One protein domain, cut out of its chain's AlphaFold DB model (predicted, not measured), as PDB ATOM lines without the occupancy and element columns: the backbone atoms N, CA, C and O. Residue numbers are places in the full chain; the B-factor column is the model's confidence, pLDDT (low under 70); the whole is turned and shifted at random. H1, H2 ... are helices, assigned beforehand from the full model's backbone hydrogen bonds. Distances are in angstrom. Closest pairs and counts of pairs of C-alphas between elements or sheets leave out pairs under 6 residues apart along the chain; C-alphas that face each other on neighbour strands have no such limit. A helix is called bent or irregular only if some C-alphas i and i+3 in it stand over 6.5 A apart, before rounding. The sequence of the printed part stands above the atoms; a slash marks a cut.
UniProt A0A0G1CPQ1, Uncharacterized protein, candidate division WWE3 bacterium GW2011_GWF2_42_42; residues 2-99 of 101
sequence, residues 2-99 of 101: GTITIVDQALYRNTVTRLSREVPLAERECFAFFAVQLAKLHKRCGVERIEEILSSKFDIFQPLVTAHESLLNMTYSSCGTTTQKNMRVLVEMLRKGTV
ATOM      1  N   GLY A   2     397.246 279.654 265.375       39.97
ATOM      2  CA  GLY A   2     395.875 279.949 264.950       39.97
ATOM      3  C   GLY A   2     395.603 281.446 265.034       39.97
ATOM      4  O   GLY A   2     395.728 282.029 266.103       39.97
ATOM      5  N   THR A   3     395.234 282.077 263.923       49.03
ATOM      6  CA  THR A   3     394.828 283.486 263.902       49.03
ATOM      7  C   THR A   3     393.390 283.599 264.405       49.03
ATOM      8  O   THR A   3     392.461 283.142 263.738       49.03
ATOM      9  N   ILE A   4     393.178 284.207 265.576       49.25
ATOM     10  CA  ILE A   4     391.823 284.511 266.048       49.25
ATOM     11  C   ILE A   4     391.416 285.855 265.446       49.25
ATOM     12  O   ILE A   4     391.994 286.903 265.724       49.25
ATOM     13  N   THR A   5     390.402 285.811 264.589       55.88
ATOM     14  CA  THR A   5     389.849 286.999 263.944       55.88
ATOM     15  C   THR A   5     388.699 287.542 264.790       55.88
ATOM     16  O   THR A   5     387.582 287.035 264.706       55.88
ATOM     17  N   ILE A   6     388.956 288.566 265.608       55.72
ATOM     18  CA  ILE A   6     387.916 289.269 266.375       55.72
ATOM     19  C   ILE A   6     387.592 290.567 265.638       55.72
ATOM     20  O   ILE A   6     388.060 291.648 265.984       55.72
ATOM     21  N   VAL A   7     386.797 290.460 264.574       62.12
ATOM     22  CA  VAL A   7     386.256 291.646 263.901       62.12
ATOM     23  C   VAL A   7     384.914 291.991 264.525       62.12
ATOM     24  O   VAL A   7     383.953 291.228 264.401       62.12
ATOM     25  N   ASP A   8     384.833 293.166 265.144       73.50
ATOM     26  CA  ASP A   8     383.560 293.763 265.529       73.50
ATOM     27  C   ASP A   8     382.748 294.084 264.260       73.50
ATOM     28  O   ASP A   8     383.006 295.045 263.527       73.50
ATOM     29  N   GLN A   9     381.757 293.235 263.982       72.81
ATOM     30  CA  GLN A   9     380.900 293.366 262.808       72.81
ATOM     31  C   GLN A   9     380.036 294.632 262.846       72.81
ATOM     32  O   GLN A   9     379.708 295.166 261.784       72.81
ATOM     33  N   ALA A  10     379.661 295.118 264.033       80.25
ATOM     34  CA  ALA A  10     378.888 296.347 264.168       80.25
ATOM     35  C   ALA A  10     379.764 297.556 263.828       80.25
ATOM     36  O   ALA A  10     379.363 298.412 263.035       80.25
ATOM     37  N   LEU A  11     381.002 297.572 264.328       82.56
ATOM     38  CA  LEU A  11     381.988 298.598 263.999       82.56
ATOM     39  C   LEU A  11     382.300 298.622 262.491       82.56
ATOM     40  O   LEU A  11     382.340 299.700 261.887       82.56
ATOM     41  N   TYR A  12     382.443 297.452 261.856       83.94
ATOM     42  CA  TYR A  12     382.649 297.345 260.407       83.94
ATOM     43  C   TYR A  12     381.469 297.923 259.611       83.94
ATOM     44  O   TYR A  12     381.664 298.780 258.747       83.94
ATOM     45  N   ARG A  13     380.226 297.535 259.936       85.38
ATOM     46  CA  ARG A  13     379.014 298.053 259.265       85.38
ATOM     47  C   ARG A  13     378.855 299.567 259.421       85.38
ATOM     48  O   ARG A  13     378.529 300.255 258.449       85.38
ATOM     49  N   ASN A  14     379.128 300.093 260.615       87.56
ATOM     50  CA  ASN A  14     379.094 301.532 260.878       87.56
ATOM     51  C   ASN A  14     380.138 302.277 260.040       87.56
ATOM     52  O   ASN A  14     379.857 303.339 259.484       87.56
ATOM     53  N   THR A  15     381.326 301.691 259.888       86.69
ATOM     54  CA  THR A  15     382.409 302.277 259.092       86.69
ATOM     55  C   THR A  15     382.083 302.265 257.604       86.69
ATOM     56  O   THR A  15     382.247 303.296 256.956       86.69
ATOM     57  N   VAL A  16     381.534 301.169 257.070       89.69
ATOM     58  CA  VAL A  16     381.046 301.109 255.679       89.69
ATOM     59  C   VAL A  16     380.002 302.199 255.427       89.69
ATOM     60  O   VAL A  16     380.123 302.947 254.462       89.69
ATOM     61  N   THR A  17     379.027 302.348 256.328       89.62
ATOM     62  CA  THR A  17     377.954 303.354 256.211       89.62
ATOM     63  C   THR A  17     378.481 304.788 256.275       89.62
ATOM     64  O   THR A  17     377.964 305.680 255.602       89.62
ATOM     65  N   ARG A  18     379.508 305.042 257.094       92.62
ATOM     66  CA  ARG A  18     380.155 306.356 257.161       92.62
ATOM     67  C   ARG A  18     380.904 306.653 255.862       92.62
ATOM     68  O   ARG A  18     380.661 307.686 255.249       92.62
ATOM     69  N   LEU A  19     381.763 305.729 255.429       88.88
ATOM     70  CA  LEU A  19     382.602 305.894 254.241       88.88
ATOM     71  C   LEU A  19     381.781 305.981 252.950       88.88
ATOM     72  O   LEU A  19     382.141 306.735 252.053       88.88
ATOM     73  N   SER A  20     380.639 305.293 252.856       88.50
ATOM     74  CA  SER A  20     379.771 305.366 251.674       88.50
ATOM     75  C   SER A  20     379.196 306.766 251.427       88.50
ATOM     76  O   SER A  20     378.805 307.079 250.304       88.50
ATOM     77  N   ARG A  21     379.135 307.627 252.455       90.25
ATOM     78  CA  ARG A  21     378.711 309.031 252.311       90.25
ATOM     79  C   ARG A  21     379.779 309.888 251.632       90.25
ATOM     80  O   ARG A  21     379.427 310.849 250.960       90.25
ATOM     81  N   GLU A  22     381.045 309.507 251.787       89.56
ATOM     82  CA  GLU A  22     382.219 310.167 251.205       89.56
ATOM     83  C   GLU A  22     382.514 309.668 249.773       89.56
ATOM     84  O   GLU A  22     383.292 310.281 249.047       89.56
ATOM     85  N   VAL A  23     381.884 308.564 249.351       88.88
ATOM     86  CA  VAL A  23     382.008 307.982 248.004       88.88
ATOM     87  C   VAL A  23     381.059 308.685 247.016       88.88
ATOM     88  O   VAL A  23     379.874 308.871 247.345       88.88
ATOM     89  N   PRO A  24     381.530 309.043 245.800       89.56
ATOM     90  CA  PRO A  24     380.682 309.574 244.733       89.56
ATOM     91  C   PRO A  24     379.478 308.673 244.456       89.56
ATOM     92  O   PRO A  24     379.606 307.453 244.443       89.56
ATOM     93  N   LEU A  25     378.307 309.263 244.191       87.88
ATOM     94  CA  LEU A  25     377.052 308.523 243.975       87.88
ATOM     95  C   LEU A  25     377.189 307.387 242.947       87.88
ATOM     96  O   LEU A  25     376.737 306.281 243.226       87.88
ATOM     97  N   ALA A  26     377.872 307.643 241.828       88.62
ATOM     98  CA  ALA A  26     378.104 306.668 240.760       88.62
ATOM     99  C   ALA A  26     378.930 305.440 241.193       88.62
ATOM    100  O   ALA A  26     378.852 304.392 240.565       88.62
ATOM    101  N   GLU A  27     379.706 305.549 242.274       86.69
ATOM    102  CA  GLU A  27     380.622 304.505 242.745       86.69
ATOM    103  C   GLU A  27     380.144 303.832 244.043       86.69
ATOM    104  O   GLU A  27     380.794 302.918 244.553       86.69
ATOM    105  N   ARG A  28     378.994 304.242 244.595       88.00
ATOM    106  CA  ARG A  28     378.478 303.689 245.860       88.00
ATOM    107  C   ARG A  28     378.144 302.205 245.767       88.00
ATOM    108  O   ARG A  28     378.398 301.478 246.723       88.00
ATOM    109  N   GLU A  29     377.615 301.754 244.634       85.62
ATOM    110  CA  GLU A  29     377.325 300.334 244.404       85.62
ATOM    111  C   GLU A  29     378.616 299.510 244.288       85.62
ATOM    112  O   GLU A  29     378.734 298.477 244.948       85.62
ATOM    113  N   CYS A  30     379.623 300.017 243.556       86.19
ATOM    114  CA  CYS A  30     380.985 299.454 243.487       86.19
ATOM    115  C   CYS A  30     381.584 299.313 244.898       86.19
ATOM    116  O   CYS A  30     382.049 298.242 245.292       86.19
ATOM    117  N   PHE A  31     381.498 300.368 245.709       86.94
ATOM    118  CA  PHE A  31     381.988 300.373 247.085       86.94
ATOM    119  C   PHE A  31     381.246 299.386 247.999       86.94
ATOM    120  O   PHE A  31     381.878 298.656 248.765       86.94
ATOM    121  N   ALA A  32     379.914 299.329 247.916       87.38
ATOM    122  CA  ALA A  32     379.110 298.399 248.704       87.38
ATOM    123  C   ALA A  32     379.412 296.939 248.336       87.38
ATOM    124  O   ALA A  32     379.596 296.101 249.223       87.38
ATOM    125  N   PHE A  33     379.531 296.645 247.037       87.44
ATOM    126  CA  PHE A  33     379.931 295.328 246.550       87.44
ATOM    127  C   PHE A  33     381.308 294.938 247.094       87.44
ATOM    128  O   PHE A  33     381.456 293.863 247.681       87.44
ATOM    129  N   PHE A  34     382.291 295.836 246.990       85.94
ATOM    130  CA  PHE A  34     383.631 295.614 247.522       85.94
ATOM    131  C   PHE A  34     383.617 295.306 249.022       85.94
ATOM    132  O   PHE A  34     384.204 294.312 249.439       85.94
ATOM    133  N   ALA A  35     382.905 296.093 249.836       85.75
ATOM    134  CA  ALA A  35     382.827 295.878 251.282       85.75
ATOM    135  C   ALA A  35     382.253 294.493 251.642       85.75
ATOM    136  O   ALA A  35     382.759 293.806 252.531       85.75
ATOM    137  N   VAL A  36     381.226 294.040 250.917       85.44
ATOM    138  CA  VAL A  36     380.629 292.712 251.126       85.44
ATOM    139  C   VAL A  36     381.606 291.597 250.755       85.44
ATOM    140  O   VAL A  36     381.751 290.632 251.511       85.44
ATOM    141  N   GLN A  37     382.273 291.703 249.603       82.12
ATOM    142  CA  GLN A  37     383.223 290.679 249.161       82.12
ATOM    143  C   GLN A  37     384.471 290.645 250.044       82.12
ATOM    144  O   GLN A  37     384.945 289.565 250.391       82.12
ATOM    145  N   LEU A  38     384.942 291.811 250.487       82.44
ATOM    146  CA  LEU A  38     386.078 291.956 251.384       82.44
ATOM    147  C   LEU A  38     385.828 291.243 252.721       82.44
ATOM    148  O   LEU A  38     386.654 290.445 253.156       82.44
ATOM    149  N   ALA A  39     384.667 291.468 253.345       80.38
ATOM    150  CA  ALA A  39     384.308 290.804 254.599       80.38
ATOM    151  C   ALA A  39     384.189 289.275 254.443       80.38
ATOM    152  O   ALA A  39     384.618 288.515 255.315       80.38
ATOM    153  N   LYS A  40     383.630 288.804 253.317       79.94
ATOM    154  CA  LYS A  40     383.541 287.367 253.005       79.94
ATOM    155  C   LYS A  40     384.920 286.740 252.818       79.94
ATOM    156  O   LYS A  40     385.151 285.645 253.329       79.94
ATOM    157  N   LEU A  41     385.807 287.416 252.089       75.31
ATOM    158  CA  LEU A  41     387.149 286.918 251.814       75.31
ATOM    159  C   LEU A  41     388.002 286.906 253.084       75.31
ATOM    160  O   LEU A  41     388.653 285.903 253.360       75.31
ATOM    161  N   HIS A  42     387.918 287.952 253.908       76.56
ATOM    162  CA  HIS A  42     388.625 288.028 255.188       76.56
ATOM    163  C   HIS A  42     388.284 286.852 256.105       76.56
ATOM    164  O   HIS A  42     389.185 286.198 256.623       76.56
ATOM    165  N   LYS A  43     386.995 286.504 256.211       73.69
ATOM    166  CA  LYS A  43     386.539 285.339 256.985       73.69
ATOM    167  C   LYS A  43     387.092 284.005 256.459       73.69
ATOM    168  O   LYS A  43     387.205 283.060 257.232       73.69
ATOM    169  N   ARG A  44     387.373 283.898 255.156       71.50
ATOM    170  CA  ARG A  44     387.823 282.651 254.512       71.50
ATOM    171  C   ARG A  44     389.340 282.500 254.480       71.50
ATOM    172  O   ARG A  44     389.828 281.395 254.677       71.50
ATOM    173  N   CYS A  45     390.058 283.581 254.194       70.38
ATOM    174  CA  CYS A  45     391.465 283.541 253.789       70.38
ATOM    175  C   CYS A  45     392.367 284.469 254.619       70.38
ATOM    176  O   CYS A  45     393.575 284.486 254.407       70.38
ATOM    177  N   GLY A  46     391.806 285.237 255.559       69.62
ATOM    178  CA  GLY A  46     392.556 286.207 256.355       69.62
ATOM    179  C   GLY A  46     392.928 287.479 255.585       69.62
ATOM    180  O   GLY A  46     392.631 287.639 254.402       69.62
ATOM    181  N   VAL A  47     393.546 288.431 256.292       71.75
ATOM    182  CA  VAL A  47     393.848 289.767 255.749       71.75
ATOM    183  C   VAL A  47     395.056 289.790 254.810       71.75
ATOM    184  O   VAL A  47     395.067 290.569 253.869       71.75
ATOM    185  N   GLU A  48     396.036 288.907 255.001       72.88
ATOM    186  CA  GLU A  48     397.267 288.883 254.191       72.88
ATOM    187  C   GLU A  48     396.965 288.621 252.713       72.88
ATOM    188  O   GLU A  48     397.461 289.325 251.834       72.88
ATOM    189  N   ARG A  49     396.038 287.693 252.441       70.88
ATOM    190  CA  ARG A  49     395.580 287.386 251.084       70.88
ATOM    191  C   ARG A  49     394.882 288.570 250.412       70.88
ATOM    192  O   ARG A  49     395.033 288.781 249.214       70.88
ATOM    193  N   ILE A  50     394.133 289.363 251.179       72.88
ATOM    194  CA  ILE A  50     393.473 290.582 250.684       72.88
ATOM    195  C   ILE A  50     394.513 291.612 250.240       72.88
ATOM    196  O   ILE A  50     394.329 292.292 249.233       72.88
ATOM    197  N   GLU A  51     395.610 291.742 250.974       72.50
ATOM    198  CA  GLU A  51     396.644 292.710 250.630       72.50
ATOM    199  C   GLU A  51     397.441 292.307 249.405       72.50
ATOM    200  O   GLU A  51     397.732 293.168 248.578       72.50
ATOM    201  N   GLU A  52     397.738 291.018 249.242       70.88
ATOM    202  CA  GLU A  52     398.314 290.494 248.002       70.88
ATOM    203  C   GLU A  52     397.441 290.862 246.793       70.88
ATOM    204  O   GLU A  52     397.974 291.338 245.788       70.88
ATOM    205  N   ILE A  53     396.108 290.742 246.924       71.81
ATOM    206  CA  ILE A  53     395.125 291.104 245.882       71.81
ATOM    207  C   ILE A  53     395.220 292.576 245.513       71.81
ATOM    208  O   ILE A  53     395.293 292.919 244.336       71.81
ATOM    209  N   LEU A  54     395.252 293.453 246.512       71.69
ATOM    210  CA  LEU A  54     395.202 294.899 246.295       71.69
ATOM    211  C   LEU A  54     396.566 295.544 246.017       71.69
ATOM    212  O   LEU A  54     396.626 296.728 245.675       71.69
ATOM    213  N   SER A  55     397.661 294.803 246.202       66.94
ATOM    214  CA  SER A  55     399.039 295.276 245.995       66.94
ATOM    215  C   SER A  55     399.607 294.898 244.623       66.94
ATOM    216  O   SER A  55     400.797 295.090 244.387       66.94
ATOM    217  N   SER A  56     398.781 294.364 243.717       56.81
ATOM    218  CA  SER A  56     399.160 294.006 242.341       56.81
ATOM    219  C   SER A  56     400.316 293.001 242.211       56.81
ATOM    220  O   SER A  56     400.888 292.875 241.133       56.81
ATOM    221  N   LYS A  57     400.634 292.217 243.253       47.53
ATOM    222  CA  LYS A  57     401.480 291.011 243.121       47.53
ATOM    223  C   LYS A  57     400.636 289.794 242.729       47.53
ATOM    224  O   LYS A  57     400.788 288.712 243.287       47.53
ATOM    225  N   PHE A  58     399.704 289.987 241.801       43.69
ATOM    226  CA  PHE A  58     398.893 288.902 241.268       43.69
ATOM    227  C   PHE A  58     399.582 288.324 240.042       43.69
ATOM    228  O   PHE A  58     399.371 288.774 238.918       43.69
ATOM    229  N   ASP A  59     400.417 287.314 240.281       38.84
ATOM    230  CA  ASP A  59     400.786 286.381 239.229       38.84
ATOM    231  C   ASP A  59     399.526 285.606 238.837       38.84
ATOM    232  O   ASP A  59     398.947 284.859 239.632       38.84
ATOM    233  N   ILE A  60     399.094 285.794 237.593       41.06
ATOM    234  CA  ILE A  60     397.889 285.199 236.988       41.06
ATOM    235  C   ILE A  60     397.970 283.650 236.985       41.06
ATOM    236  O   ILE A  60     396.984 282.964 236.735       41.06
ATOM    237  N   PHE A  61     399.135 283.088 237.332       36.69
ATOM    238  CA  PHE A  61     399.434 281.659 237.388       36.69
ATOM    239  C   PHE A  61     399.239 280.986 238.757       36.69
ATOM    240  O   PHE A  61     399.559 279.803 238.884       36.69
ATOM    241  N   GLN A  62     398.698 281.655 239.786       41.00
ATOM    242  CA  GLN A  62     398.298 280.919 240.993       41.00
ATOM    243  C   GLN A  62     397.038 280.065 240.726       41.00
ATOM    244  O   GLN A  62     395.987 280.624 240.410       41.00
ATOM    245  N   PRO A  63     397.065 278.727 240.920       40.28
ATOM    246  CA  PRO A  63     395.962 277.820 240.546       40.28
ATOM    247  C   PRO A  63     394.656 277.985 241.348       40.28
ATOM    248  O   PRO A  63     393.718 277.213 241.179       40.28
ATOM    249  N   LEU A  64     394.602 278.957 242.259       44.31
ATOM    250  CA  LEU A  64     393.546 279.152 243.250       44.31
ATOM    251  C   LEU A  64     393.062 280.606 243.308       44.31
ATOM    252  O   LEU A  64     392.493 281.014 244.320       44.31
ATOM    253  N   VAL A  65     393.241 281.389 242.232       51.91
ATOM    254  CA  VAL A  65     392.539 282.675 242.105       51.91
ATOM    255  C   VAL A  65     391.043 282.384 242.026       51.91
ATOM    256  O   VAL A  65     390.488 282.078 240.971       51.91
ATOM    257  N   THR A  66     390.371 282.414 243.175       62.34
ATOM    258  CA  THR A  66     388.922 282.223 243.210       62.34
ATOM    259  C   THR A  66     388.256 283.424 242.539       62.34
ATOM    260  O   THR A  66     388.751 284.547 242.633       62.34
ATOM    261  N   ALA A  67     387.106 283.229 241.887       64.81
ATOM    262  CA  ALA A  67     386.366 284.311 241.222       64.81
ATOM    263  C   ALA A  67     386.148 285.551 242.122       64.81
ATOM    264  O   ALA A  67     386.061 286.670 241.631       64.81
ATOM    265  N   HIS A  68     386.120 285.364 243.446       65.12
ATOM    266  CA  HIS A  68     386.002 286.442 244.428       65.12
ATOM    267  C   HIS A  68     387.228 287.373 244.461       65.12
ATOM    268  O   HIS A  68     387.059 288.578 244.622       65.12
ATOM    269  N   GLU A  69     388.441 286.842 244.288       70.25
ATOM    270  CA  GLU A  69     389.688 287.624 244.289       70.25
ATOM    271  C   GLU A  69     389.793 288.492 243.030       70.25
ATOM    272  O   GLU A  69     390.090 289.684 243.113       70.25
ATOM    273  N   SER A  70     389.457 287.916 241.873       71.94
ATOM    274  CA  SER A  70     389.430 288.640 240.597       71.94
ATOM    275  C   SER A  70     388.377 289.754 240.598       71.94
ATOM    276  O   SER A  70     388.670 290.882 240.204       71.94
ATOM    277  N   LEU A  71     387.178 289.480 241.131       75.62
ATOM    278  CA  LEU A  71     386.114 290.477 241.272       75.62
ATOM    279  C   LEU A  71     386.503 291.619 242.219       75.62
ATOM    280  O   LEU A  71     386.216 292.776 241.921       75.62
ATOM    281  N   LEU A  72     387.169 291.320 243.340       77.50
ATOM    282  CA  LEU A  72     387.659 292.338 244.277       77.50
ATOM    283  C   LEU A  72     388.698 293.255 243.633       77.50
ATOM    284  O   LEU A  72     388.583 294.473 243.758       77.50
ATOM    285  N   ASN A  73     389.669 292.679 242.920       77.75
ATOM    286  CA  ASN A  73     390.687 293.456 242.221       77.75
ATOM    287  C   ASN A  73     390.062 294.334 241.128       77.75
ATOM    288  O   ASN A  73     390.287 295.538 241.096       77.75
ATOM    289  N   MET A  74     389.197 293.755 240.290       79.19
ATOM    290  CA  MET A  74     388.513 294.488 239.223       79.19
ATOM    291  C   MET A  74     387.688 295.657 239.773       79.19
ATOM    292  O   MET A  74     387.814 296.772 239.276       79.19
ATOM    293  N   THR A  75     386.908 295.423 240.836       81.38
ATOM    294  CA  THR A  75     386.088 296.457 241.493       81.38
ATOM    295  C   THR A  75     386.955 297.578 242.067       81.38
ATOM    296  O   THR A  75     386.629 298.756 241.939       81.38
ATOM    297  N   TYR A  76     388.078 297.224 242.696       82.31
ATOM    298  CA  TYR A  76     389.020 298.198 243.234       82.31
ATOM    299  C   TYR A  76     389.645 299.046 242.113       82.31
ATOM    300  O   TYR A  76     389.629 300.275 242.186       82.31
ATOM    301  N   SER A  77     390.134 298.409 241.045       81.50
ATOM    302  CA  SER A  77     390.768 299.083 239.907       81.50
ATOM    303  C   SER A  77     389.807 299.933 239.071       81.50
ATOM    304  O   SER A  77     390.251 300.913 238.480       81.50
ATOM    305  N   SER A  78     388.515 299.595 239.019       82.75
ATOM    306  CA  SER A  78     387.508 300.354 238.259       82.75
ATOM    307  C   SER A  78     387.007 301.616 238.964       82.75
ATOM    308  O   SER A  78     386.342 302.438 238.343       82.75
ATOM    309  N   CYS A  79     387.266 301.746 240.265       85.88
ATOM    310  CA  CYS A  79     386.752 302.829 241.095       85.88
ATOM    311  C   CYS A  79     387.768 303.995 241.194       85.88
ATOM    312  O   CYS A  79     388.978 303.795 241.064       85.88
ATOM    313  N   GLY A  80     387.292 305.224 241.414       85.75
ATOM    314  CA  GLY A  80     388.120 306.430 241.491       85.75
ATOM    315  C   GLY A  80     388.986 306.502 242.754       85.75
ATOM    316  O   GLY A  80     388.800 305.756 243.718       85.75
ATOM    317  N   THR A  81     389.937 307.442 242.790       86.19
ATOM    318  CA  THR A  81     390.937 307.567 243.874       86.19
ATOM    319  C   THR A  81     390.320 307.734 245.267       86.19
ATOM    320  O   THR A  81     390.783 307.111 246.225       86.19
ATOM    321  N   THR A  82     389.248 308.523 245.395       86.44
ATOM    322  CA  THR A  82     388.504 308.701 246.656       86.44
ATOM    323  C   THR A  82     387.916 307.380 247.151       86.44
ATOM    324  O   THR A  82     388.051 307.024 248.323       86.44
ATOM    325  N   THR A  83     387.306 306.614 246.253       85.62
ATOM    326  CA  THR A  83     386.666 305.341 246.582       85.62
ATOM    327  C   THR A  83     387.695 304.270 246.910       85.62
ATOM    328  O   THR A  83     387.562 303.587 247.922       85.62
ATOM    329  N   GLN A  84     388.779 304.184 246.136       86.44
ATOM    330  CA  GLN A  84     389.913 303.304 246.421       86.44
ATOM    331  C   GLN A  84     390.542 303.593 247.788       86.44
ATOM    332  O   GLN A  84     390.834 302.669 248.550       86.44
ATOM    333  N   LYS A  85     390.711 304.874 248.145       86.81
ATOM    334  CA  LYS A  85     391.191 305.269 249.476       86.81
ATOM    335  C   LYS A  85     390.265 304.733 250.569       86.81
ATOM    336  O   LYS A  85     390.743 304.108 251.513       86.81
ATOM    337  N   ASN A  86     388.953 304.903 250.419       84.31
ATOM    338  CA  ASN A  86     387.968 304.401 251.380       84.31
ATOM    339  C   ASN A  86     387.942 302.864 251.451       84.31
ATOM    340  O   ASN A  86     387.827 302.300 252.538       84.31
ATOM    341  N   MET A  87     388.124 302.175 250.323       86.38
ATOM    342  CA  MET A  87     388.289 300.719 250.274       86.38
ATOM    343  C   MET A  87     389.526 300.264 251.061       86.38
ATOM    344  O   MET A  87     389.433 299.315 251.839       86.38
ATOM    345  N   ARG A  88     390.662 300.972 250.951       84.44
ATOM    346  CA  ARG A  88     391.868 300.681 251.750       84.44
ATOM    347  C   ARG A  88     391.653 300.888 253.249       84.44
ATOM    348  O   ARG A  88     392.163 300.095 254.036       84.44
ATOM    349  N   VAL A  89     390.859 301.883 253.657       85.44
ATOM    350  CA  VAL A  89     390.498 302.065 255.079       85.44
ATOM    351  C   VAL A  89     389.778 300.829 255.630       85.44
ATOM    352  O   VAL A  89     390.062 300.414 256.754       85.44
ATOM    353  N   LEU A  90     388.893 300.201 254.847       82.94
ATOM    354  CA  LEU A  90     388.218 298.965 255.260       82.94
ATOM    355  C   LEU A  90     389.193 297.789 255.417       82.94
ATOM    356  O   LEU A  90     389.040 296.998 256.344       82.94
ATOM    357  N   VAL A  91     390.202 297.678 254.550       83.06
ATOM    358  CA  VAL A  91     391.233 296.631 254.663       83.06
ATOM    359  C   VAL A  91     392.083 296.821 255.914       83.06
ATOM    360  O   VAL A  91     392.252 295.882 256.692       83.06
ATOM    361  N   GLU A  92     392.542 298.047 256.168       81.06
ATOM    362  CA  GLU A  92     393.310 298.385 257.372       81.06
ATOM    363  C   GLU A  92     392.529 298.124 258.662       81.06
ATOM    364  O   GLU A  92     393.084 297.698 259.675       81.06
ATOM    365  N   MET A  93     391.219 298.350 258.636       79.00
ATOM    366  CA  MET A  93     390.351 298.051 259.766       79.00
ATOM    367  C   MET A  93     390.317 296.553 260.086       79.00
ATOM    368  O   MET A  93     390.450 296.164 261.247       79.00
ATOM    369  N   LEU A  94     390.182 295.707 259.060       76.25
ATOM    370  CA  LEU A  94     390.207 294.252 259.220       76.25
ATOM    371  C   LEU A  94     391.586 293.759 259.670       76.25
ATOM    372  O   LEU A  94     391.671 292.851 260.497       76.25
ATOM    373  N   ARG A  95     392.662 294.397 259.196       74.81
ATOM    374  CA  ARG A  95     394.033 294.124 259.640       74.81
ATOM    375  C   ARG A  95     394.196 294.377 261.136       74.81
ATOM    376  O   ARG A  95     394.633 293.485 261.853       74.81
ATOM    377  N   LYS A  96     393.794 295.557 261.615       71.88
ATOM    378  CA  LYS A  96     393.887 295.931 263.037       71.88
ATOM    379  C   LYS A  96     393.026 295.052 263.950       71.88
ATOM    380  O   LYS A  96     393.384 294.863 265.105       71.88
ATOM    381  N   GLY A  97     391.922 294.506 263.435       65.06
ATOM    382  CA  GLY A  97     391.070 293.546 264.150       65.06
ATOM    383  C   GLY A  97     391.570 292.093 264.131       65.06
ATOM    384  O   GLY A  97     390.954 291.226 264.748       65.06
ATOM    385  N   THR A  98     392.662 291.792 263.419       62.00
ATOM    386  CA  THR A  98     393.235 290.440 263.351       62.00
ATOM    387  C   THR A  98     394.410 290.344 264.330       62.00
ATOM    388  O   THR A  98     395.483 290.880 264.063       62.00
ATOM    389  N   VAL A  99     394.228 289.667 265.470       54.12
ATOM    390  CA  VAL A  99     395.300 289.451 266.461       54.12
ATOM    391  C   VAL A  99     396.030 288.147 266.125       54.12
ATOM    392  O   VAL A  99     395.416 287.079 266.067       54.12
TER     393      VAL A  99
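AT A GLANCE: This is residues 2 to 99 of the 101 residues of an uncharacterized protein of candidate division WWE3 bacterium GW2011_GWF2_42_42 (UniProt A0A0G1CPQ1). The longest helix, H2, is bent into two arms; its long arm H2a makes a three-helix bundle with H1 and H4, their centres set in a triangle, while its short arm H2b folds back beside the later part of H4. H3 packs on H2a and H2b, away from H1. The printed part has 98 residues with four named helices, H1, H2, H3 and H4 in chain order, and no named strand: all helix. It is compact, with a radius of gyration of the C-alphas of 13.1 A and spans of 36 by 29 by 17 A.

HOW THE PARTS SIT: H2, residues 25 to 54, was assigned as one helix by its hydrogen bonds but is bent: C-alphas 44 and 47 are 9.4 A apart. Its arms are H2a, residues 25 to 44, and H2b, residues 47 to 54; they only just touch, with 3 pairs of C-alphas within 8 A, the closest those of His 42 and Ile 50 at 7.1 A, at a steep tilt of 40 degrees. H2a is itself irregular, with C-alphas 26 and 29 lying 7.3 A apart. H4, residues 81 to 96, touches H2a at a shallow tilt of 23 degrees, the same way; the closest C-alphas, of Phe 31 and Thr 83, are 6.8 A apart. With residues 91 to 95 alone H4 touches H2b, closest at the C-alphas of Val 47 and Arg 95, 5.8 A. H1, residues 9 to 22, touches H2a with residues 16 to 20 alone, closest at the C-alphas of Ser 20 and Arg 28, 6.2 A; the two are a helical hairpin. H1 touches H4 at a shallow tilt of 15 degrees, opposite ways, closest at the C-alphas of Leu 19 and Asn 86, 6.3 A. H3, residues 67 to 78, touches H2a, closest at the C-alphas of Phe 34 and Leu 72, 6.1 A, and is apart from H1. Each O i to N i+4 pair is within hydrogen-bond range in H2b, H3 and H4; in H1 8 of 10 are, in H2a 14 of 16.

IN THESE COORDINATES: H2a is 29.9 A long from first to last C-alpha, H4 22.6 A, H1 20.5 A, H3 16.4 A and H2b 10.8 A. C-alpha 9, where H1 begins, is at (380.900, 293.366, 262.808), and C-alpha 96, where H4 ends, at (393.887, 295.931, 263.037).

THE WHOLE: The C-alphas farthest apart, of Gly 2 and Ala 26, are 40.2 A apart. The printed part has no cut. The link from H2 to H3, residues 55 to 66, is long. Residues 4 to 5 pair with residues 98 to 99, antiparallel. The mean pLDDT of the printed part is 74.6; residues 2 to 7, 46, 55 to 68 and 97 to 99 are under 70.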